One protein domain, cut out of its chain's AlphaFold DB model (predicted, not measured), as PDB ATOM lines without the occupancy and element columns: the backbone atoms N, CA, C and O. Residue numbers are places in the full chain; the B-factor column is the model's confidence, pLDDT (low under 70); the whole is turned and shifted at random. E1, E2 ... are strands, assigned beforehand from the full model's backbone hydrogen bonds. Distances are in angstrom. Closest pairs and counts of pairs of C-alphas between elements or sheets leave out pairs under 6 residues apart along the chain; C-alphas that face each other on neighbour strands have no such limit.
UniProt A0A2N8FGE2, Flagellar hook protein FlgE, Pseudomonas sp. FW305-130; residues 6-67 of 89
ATOM      1  N   VAL A   6     178.675 192.883 119.668       93.06
ATOM      2  CA  VAL A   6     177.639 193.751 119.107       93.06
ATOM      3  C   VAL A   6     176.330 193.445 119.825       93.06
ATOM      4  O   VAL A   6     175.937 192.285 119.946       93.06
ATOM      5  N   VAL A   7     175.656 194.474 120.324       94.62
ATOM      6  CA  VAL A   7     174.371 194.350 121.021       94.62
ATOM      7  C   VAL A   7     173.375 195.370 120.481       94.62
ATOM      8  O   VAL A   7     173.787 196.426 120.013       94.62
ATOM      9  N   LYS A   8     172.073 195.082 120.542       94.88
ATOM     10  CA  LYS A   8     171.011 196.043 120.207       94.88
ATOM     11  C   LYS A   8     170.148 196.376 121.412       94.88
ATOM     12  O   LYS A   8     169.843 195.502 122.225       94.88
ATOM     13  N   ASP A   9     169.740 197.635 121.508       92.56
ATOM     14  CA  ASP A   9     168.720 198.066 122.463       92.56
ATOM     15  C   ASP A   9     167.298 197.700 121.985       92.56
ATOM     16  O   ASP A   9     167.096 197.110 120.920       92.56
ATOM     17  N   GLY A  10     166.283 198.048 122.784       88.00
ATOM     18  CA  GLY A  10     164.875 197.870 122.408       88.00
ATOM     19  C   GLY A  10     164.433 198.694 121.193       88.00
ATOM     20  O   GLY A  10     163.435 198.348 120.570       88.00
ATOM     21  N   SER A  11     165.190 199.732 120.836       89.81
ATOM     22  CA  SER A  11     164.937 200.615 119.692       89.81
ATOM     23  C   SER A  11     165.628 200.136 118.407       89.81
ATOM     24  O   SER A  11     165.473 200.758 117.359       89.81
ATOM     25  N   GLY A  12     166.413 199.054 118.471       87.06
ATOM     26  CA  GLY A  12     167.159 198.496 117.342       87.06
ATOM     27  C   GLY A  12     168.514 199.158 117.066       87.06
ATOM     28  O   GLY A  12     169.161 198.806 116.076       87.06
ATOM     29  N   ARG A  13     168.979 200.078 117.920       91.50
ATOM     30  CA  ARG A  13     170.296 200.721 117.783       91.50
ATOM     31  C   ARG A  13     171.398 199.762 118.211       91.50
ATOM     32  O   ARG A  13     171.328 199.181 119.292       91.50
ATOM     33  N   SER A  14     172.424 199.631 117.374       92.00
ATOM     34  CA  SER A  14     173.594 198.799 117.660       92.00
ATOM     35  C   SER A  14     174.597 199.518 118.566       92.00
ATOM     36  O   SER A  14     174.903 200.694 118.366       92.00
ATOM     37  N   TYR A  15     175.154 198.778 119.520       92.69
ATOM     38  CA  TYR A  15     176.185 199.201 120.463       92.69
ATOM     39  C   TYR A  15     177.279 198.138 120.570       92.69
ATOM     40  O   TYR A  15     177.084 196.977 120.206       92.69
ATOM     41  N   LEU A  16     178.431 198.537 121.107       92.81
ATOM     42  CA  LEU A  16     179.569 197.658 121.359       92.81
ATOM     43  C   LEU A  16     179.802 197.528 122.864       92.81
ATOM     44  O   LEU A  16     179.848 198.530 123.576       92.81
ATOM     45  N   THR A  17     179.976 196.302 123.358       92.12
ATOM     46  CA  THR A  17     180.242 196.048 124.781       92.12
ATOM     47  C   THR A  17     181.311 194.982 124.993       92.12
ATOM     48  O   THR A  17     181.441 194.042 124.214       92.12
ATOM     49  N   ARG A  18     182.085 195.122 126.074       92.12
ATOM     50  CA  ARG A  18     182.981 194.067 126.577       92.12
ATOM     51  C   ARG A  18     182.356 193.245 127.700       92.12
ATOM     52  O   ARG A  18     182.975 192.293 128.166       92.12
ATOM     53  N   ALA A  19     181.153 193.605 128.146       87.81
ATOM     54  CA  ALA A  19     180.419 192.819 129.123       87.81
ATOM     55  C   ALA A  19     179.990 191.496 128.473       87.81
ATOM     56  O   ALA A  19     179.034 191.463 127.707       87.81
ATOM     57  N   GLY A  20     180.735 190.428 128.762       88.50
ATOM     58  CA  GLY A  20     180.485 189.079 128.245       88.50
ATOM     59  C   GLY A  20     179.485 188.264 129.064       88.50
ATOM     60  O   GLY A  20     179.284 187.092 128.770       88.50
ATOM     61  N   ASN A  21     178.891 188.853 130.104       93.12
ATOM     62  CA  ASN A  21     177.867 188.186 130.895       93.12
ATOM     63  C   ASN A  21     176.504 188.354 130.212       93.12
ATOM     64  O   ASN A  21     175.934 189.451 130.237       93.12
ATOM     65  N   PHE A  22     176.009 187.274 129.612       95.44
ATOM     66  CA  PHE A  22     174.706 187.212 128.963       95.44
ATOM     67  C   PHE A  22     173.850 186.139 129.625       95.44
ATOM     68  O   PHE A  22     174.321 185.037 129.899       95.44
ATOM     69  N   VAL A  23     172.584 186.467 129.849       94.88
ATOM     70  CA  VAL A  23     171.572 185.551 130.370       94.88
ATOM     71  C   VAL A  23     170.462 185.386 129.344       94.88
ATOM     72  O   VAL A  23     170.246 186.257 128.503       94.88
ATOM     73  N   VAL A  24     169.771 184.255 129.397       94.19
ATOM     74  CA  VAL A  24     168.614 184.009 128.536       94.19
ATOM     75  C   VAL A  24     167.434 184.801 129.080       94.19
ATOM     76  O   VAL A  24     167.047 184.622 130.234       94.19
ATOM     77  N   ASP A  25     166.853 185.663 128.254       92.44
ATOM     78  CA  ASP A  25     165.571 186.276 128.558       92.44
ATOM     79  C   ASP A  25     164.461 185.221 128.467       92.44
ATOM     80  O   ASP A  25     164.255 184.610 127.421       92.44
ATOM     81  N   GLY A  26     163.734 185.004 129.563       88.50
ATOM     82  CA  GLY A  26     162.721 183.948 129.644       88.50
ATOM     83  C   GLY A  26     161.492 184.182 128.758       88.50
ATOM     84  O   GLY A  26     160.785 183.227 128.455       88.50
ATOM     85  N   GLN A  27     161.230 185.425 128.337       89.44
ATOM     86  CA  GLN A  27     160.081 185.751 127.486       89.44
ATOM     87  C   GLN A  27     160.384 185.544 126.003       89.44
ATOM     88  O   GLN A  27     159.574 184.974 125.274       89.44
ATOM     89  N   THR A  28     161.539 186.026 125.544       89.81
ATOM     90  CA  THR A  28     161.912 185.993 124.124       89.81
ATOM     91  C   THR A  28     162.834 184.832 123.772       89.81
ATOM     92  O   THR A  28     162.825 184.380 122.630       89.81
ATOM     93  N   GLY A  29     163.634 184.338 124.721       90.75
ATOM     94  CA  GLY A  29     164.748 183.424 124.471       90.75
ATOM     95  C   GLY A  29     166.004 184.115 123.927       90.75
ATOM     96  O   GLY A  29     166.942 183.422 123.532       90.75
ATOM     97  N   ASP A  30     166.035 185.451 123.865       94.06
ATOM     98  CA  ASP A  30     167.208 186.216 123.431       94.06
ATOM     99  C   ASP A  30     168.289 186.236 124.523       94.06
ATOM    100  O   ASP A  30     167.993 186.262 125.718       94.06
ATOM    101  N   LEU A  31     169.560 186.274 124.123       93.94
ATOM    102  CA  LEU A  31     170.661 186.527 125.053       93.94
ATOM    103  C   LEU A  31     170.753 188.022 125.369       93.94
ATOM    104  O   LEU A  31     171.040 188.832 124.486       93.94
ATOM    105  N   VAL A  32     170.546 188.385 126.634       95.25
ATOM    106  CA  VAL A  32     170.557 189.769 127.125       95.25
ATOM    107  C   VAL A  32     171.679 189.991 128.130       95.25
ATOM    108  O   VAL A  32     171.997 189.115 128.932       95.25
ATOM    109  N   ASN A  33     172.308 191.162 128.092       94.00
ATOM    110  CA  ASN A  33     173.294 191.550 129.100       94.00
ATOM    111  C   ASN A  33     172.645 192.279 130.291       94.00
ATOM    112  O   ASN A  33     171.454 192.581 130.287       94.00
ATOM    113  N   ALA A  34     173.455 192.637 131.292       91.88
ATOM    114  CA  ALA A  34     173.004 193.364 132.487       91.88
ATOM    115  C   ALA A  34     172.374 194.748 132.207       91.88
ATOM    116  O   ALA A  34     171.691 195.289 133.069       91.88
ATOM    117  N   ALA A  35     172.589 195.323 131.017       90.56
ATOM    118  CA  ALA A  35     171.977 196.581 130.584       90.56
ATOM    119  C   ALA A  35     170.672 196.370 129.787       90.56
ATOM    120  O   ALA A  35     170.130 197.326 129.238       90.56
ATOM    121  N   GLY A  36     170.185 195.129 129.674       91.12
ATOM    122  CA  GLY A  36     168.991 194.783 128.900       91.12
ATOM    123  C   GLY A  36     169.196 194.806 127.382       91.12
ATOM    124  O   GLY A  36     168.224 194.770 126.630       91.12
ATOM    125  N   MET A  37     170.445 194.876 126.907       95.06
ATOM    126  CA  MET A  37     170.758 194.865 125.477       95.06
ATOM    127  C   MET A  37     170.922 193.434 124.968       95.06
ATOM    128  O   MET A  37     171.521 192.591 125.640       95.06
ATOM    129  N   ARG A  38     170.431 193.180 123.755       95.38
ATOM    130  CA  ARG A  38     170.382 191.855 123.125       95.38
ATOM    131  C   ARG A  38     171.630 191.582 122.302       95.38
ATOM    132  O   ARG A  38     171.952 192.374 121.414       95.38
ATOM    133  N   LEU A  39     172.293 190.454 122.538       94.69
ATOM    134  CA  LEU A  39     173.446 190.008 121.759       94.69
ATOM    135  C   LEU A  39     173.074 189.814 120.287       94.69
ATOM    136  O   LEU A  39     172.043 189.220 119.971       94.69
ATOM    137  N   GLN A  40     173.926 190.314 119.396       93.75
ATOM    138  CA  GLN A  40     173.792 190.154 117.954       93.75
ATOM    139  C   GLN A  40     174.769 189.098 117.430       93.75
ATOM    140  O   GLN A  40     175.892 188.976 117.922       93.75
ATOM    141  N   GLY A  41     174.344 188.362 116.409       89.94
ATOM    142  CA  GLY A  41     175.154 187.363 115.725       89.94
ATOM    143  C   GLY A  41     174.603 187.035 114.344       89.94
ATOM    144  O   GLY A  41     173.554 187.535 113.936       89.94
ATOM    145  N   TYR A  42     175.323 186.187 113.621       87.88
ATOM    146  CA  TYR A  42     174.904 185.717 112.308       87.88
ATOM    147  C   TYR A  42     174.117 184.413 112.420       87.88
ATOM    148  O   TYR A  42     174.448 183.538 113.220       87.88
ATOM    149  N   SER A  43     173.075 184.280 111.603       81.94
ATOM    150  CA  SER A  43     172.328 183.028 111.494       81.94
ATOM    151  C   SER A  43     173.098 182.010 110.669       81.94
ATOM    152  O   SER A  43     173.536 182.330 109.569       81.94
ATOM    153  N   LEU A  44     173.165 180.773 111.157       77.94
ATOM    154  CA  LEU A  44     173.644 179.623 110.387       77.94
ATOM    155  C   LEU A  44     172.495 178.833 109.733       77.94
ATOM    156  O   LEU A  44     172.729 177.837 109.058       77.94
ATOM    157  N   ALA A  45     171.237 179.254 109.923       74.31
ATOM    158  CA  ALA A  45     170.071 178.500 109.452       74.31
ATOM    159  C   ALA A  45     170.004 178.365 107.920       74.31
ATOM    160  O   ALA A  45     169.419 177.409 107.416       74.31
ATOM    161  N   ASN A  46     170.615 179.306 107.194       70.12
ATOM    162  CA  ASN A  46     170.598 179.370 105.732       70.12
ATOM    163  C   ASN A  46     171.976 179.073 105.104       70.12
ATOM    164  O   ASN A  46     172.180 179.378 103.932       70.12
ATOM    165  N   GLY A  47     172.915 178.495 105.864       72.50
ATOM    166  CA  GLY A  47     174.297 178.252 105.431       72.50
ATOM    167  C   GLY A  47     175.311 179.219 106.048       72.50
ATOM    168  O   GLY A  47     174.999 179.925 107.007       72.50
ATOM    169  N   GLU A  48     176.533 179.219 105.507       74.88
ATOM    170  CA  GLU A  48     177.626 180.086 105.968       74.88
ATOM    171  C   GLU A  48     177.273 181.567 105.748       74.88
ATOM    172  O   GLU A  48     177.052 181.988 104.606       74.88
ATOM    173  N   PRO A  49     177.200 182.379 106.814       72.75
ATOM    174  CA  PRO A  49     176.859 183.784 106.687       72.75
ATOM    175  C   PRO A  49     177.991 184.573 106.019       72.75
ATOM    176  O   PRO A  49     179.171 184.380 106.306       72.75
ATOM    177  N   SER A  50     177.636 185.532 105.162       74.19
ATOM    178  CA  SER A  50     178.600 186.500 104.632       74.19
ATOM    179  C   SER A  50     178.997 187.491 105.726       74.19
ATOM    180  O   SER A  50     178.291 188.463 105.992       74.19
ATOM    181  N   VAL A  51     180.127 187.234 106.384       74.12
ATOM    182  CA  VAL A  51     180.642 188.096 107.453       74.12
ATOM    183  C   VAL A  51     181.364 189.299 106.849       74.12
ATOM    184  O   VAL A  51     182.401 189.168 106.202       74.12
ATOM    185  N   SER A  52     180.842 190.497 107.097       70.69
ATOM    186  CA  SER A  52     181.509 191.755 106.760       70.69
ATOM    187  C   SER A  52     182.252 192.311 107.974       70.69
ATOM    188  O   SER A  52     181.623 192.619 108.983       70.69
ATOM    189  N   LEU A  53     183.569 192.526 107.873       67.88
ATOM    190  CA  LEU A  53     184.373 193.063 108.986       67.88
ATOM    191  C   LEU A  53     183.933 194.462 109.460       67.88
ATOM    192  O   LEU A  53     184.152 194.816 110.613       67.88
ATOM    193  N   ASN A  54     183.328 195.251 108.567       74.25
ATOM    194  CA  ASN A  54     183.023 196.668 108.790       74.25
ATOM    195  C   ASN A  54     181.519 196.981 108.782       74.25
ATOM    196  O   ASN A  54     181.143 198.147 108.686       74.25
ATOM    197  N   SER A  55     180.648 195.971 108.828       78.69
ATOM    198  CA  SER A  55     179.199 196.186 108.814       78.69
ATOM    199  C   SER A  55     178.480 195.235 109.767       78.69
ATOM    200  O   SER A  55     178.895 194.096 109.971       78.69
ATOM    201  N   PHE A  56     177.396 195.739 110.359       80.25
ATOM    202  CA  PHE A  56     176.457 194.970 111.182       80.25
ATOM    203  C   PHE A  56     175.298 194.400 110.354       80.25
ATOM    204  O   PHE A  56     174.316 193.914 110.918       80.25
ATOM    205  N   ASP A  57     175.377 194.512 109.028       83.38
ATOM    206  CA  ASP A  57     174.369 193.971 108.129       83.38
ATOM    207  C   ASP A  57     174.273 192.445 108.265       83.38
ATOM    208  O   ASP A  57     175.259 191.758 108.536       83.38
ATOM    209  N   GLY A  58     173.052 191.925 108.162       81.69
ATOM    210  CA  GLY A  58     172.751 190.508 108.377       81.69
ATOM    211  C   GLY A  58     172.856 190.022 109.831       81.69
ATOM    212  O   GLY A  58     172.568 188.852 110.091       81.69
ATOM    213  N   MET A  59     173.224 190.880 110.792       88.00
ATOM    214  CA  MET A  59     173.215 190.508 112.206       88.00
ATOM    215  C   MET A  59     171.800 190.531 112.788       88.00
ATOM    216  O   MET A  59     171.043 191.497 112.637       88.00
ATOM    217  N   MET A  60     171.477 189.478 113.529       89.25
ATOM    218  CA  MET A  60     170.203 189.296 114.213       89.25
ATOM    219  C   MET A  60     170.401 188.948 115.687       89.25
ATOM    220  O   MET A  60     171.494 188.568 116.108       89.25
ATOM    221  N   ASN A  61     169.327 189.059 116.473       92.38
ATOM    222  CA  ASN A  61     169.347 188.669 117.880       92.38
ATOM    223  C   ASN A  61     169.720 187.189 118.011       92.38
ATOM    224  O   ASN A  61     169.114 186.325 117.368       92.38
ATOM    225  N   VAL A  62     170.692 186.906 118.875       91.31
ATOM    226  CA  VAL A  62     171.035 185.536 119.247       91.31
ATOM    227  C   VAL A  62     169.951 185.015 120.178       91.31
ATOM    228  O   VAL A  62     169.789 185.512 121.292       91.31
ATOM    229  N   ASN A  63     169.216 184.011 119.707       90.12
ATOM    230  CA  ASN A  63     168.053 183.466 120.388       90.12
ATOM    231  C   ASN A  63     168.210 181.961 120.610       90.12
ATOM    232  O   ASN A  63     168.244 181.196 119.647       90.12
ATOM    233  N   VAL A  64     168.276 181.533 121.869       86.94
ATOM    234  CA  VAL A  64     168.511 180.126 122.230       86.94
ATOM    235  C   VAL A  64     167.270 179.248 122.100       86.94
ATOM    236  O   VAL A  64     167.404 178.049 121.886       86.94
ATOM    237  N   ALA A  65     166.064 179.820 122.137       81.88
ATOM    238  CA  ALA A  65     164.842 179.062 121.860       81.88
ATOM    239  C   ALA A  65     164.755 178.648 120.377       81.88
ATOM    240  O   ALA A  65     164.185 177.612 120.042       81.88
ATOM    241  N   LYS A  66     165.370 179.434 119.484       71.56
ATOM    242  CA  LYS A  66     165.508 179.125 118.053       71.56
ATOM    243  C   LYS A  66     166.683 178.202 117.732       71.56
ATOM    244  O   LYS A  66     166.743 177.705 116.612       71.56
ATOM    245  N   LEU A  67     167.570 177.913 118.690       66.38
ATOM    246  CA  LEU A  67     168.636 176.908 118.560       66.38
ATOM    247  C   LEU A  67     168.096 175.465 118.633       66.38
ATOM    248  O   LEU A  67     168.811 174.551 119.041       66.38
TER     249      LEU A  67
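What this domain is: This is residues 6 to 67 of the 89 residues of the protein "Flagellar hook protein FlgE" of Pseudomonas sp. FW305-130 (UniProt A0A2N8FGE2). There is little regular structure: short strands make one strongly twisted sheet, E2 E1 E5 E6, with the small hairpin of E3 and E4 by the start of E5 and a wide loop, residues 43 to 58, after its end. The 62 printed residues hold six strands, E1 to E6, and no named helix; both sheets are antiparallel, the class is all strand, and only 21 residues are in named elements. The whole is compact, radius of gyration of the C-alphas 11.6 A, spanning 29 by 24 by 21 A.

How they stand to each other: E1, residues 6 to 8, and E2, residues 14 to 17, form a hairpin; N 7 and O 15 are within hydrogen-bond range, 2.9 A. E3, residues 22 to 24, and E4, residues 31 to 33, form another, with N 23 and O 32 at 2.9 A. E5, residues 38 to 42, is antiparallel to E1, with N 8 and O 38 at 2.8 A. E6, residues 59 to 61, forms a hairpin with E5, with N 41 and O 60 at 2.9 A. The closest C-alphas of E4 and E5, Val 32 and Arg 38, are 4.5 A apart.

Where its parts are: E1 begins at C-alpha 6 (177.639, 193.751, 119.107). E2 measures 10.1 A and E5 13.2 A. E6 ends at C-alpha 61 (169.347, 188.669, 117.880).

The domain as a whole: The C-alphas farthest apart, Gly 26 and Asn 54, are 31.8 A apart. The printed part has no cut; the E5 to E6 link is long. Residues 53 and 67 have pLDDT under 70.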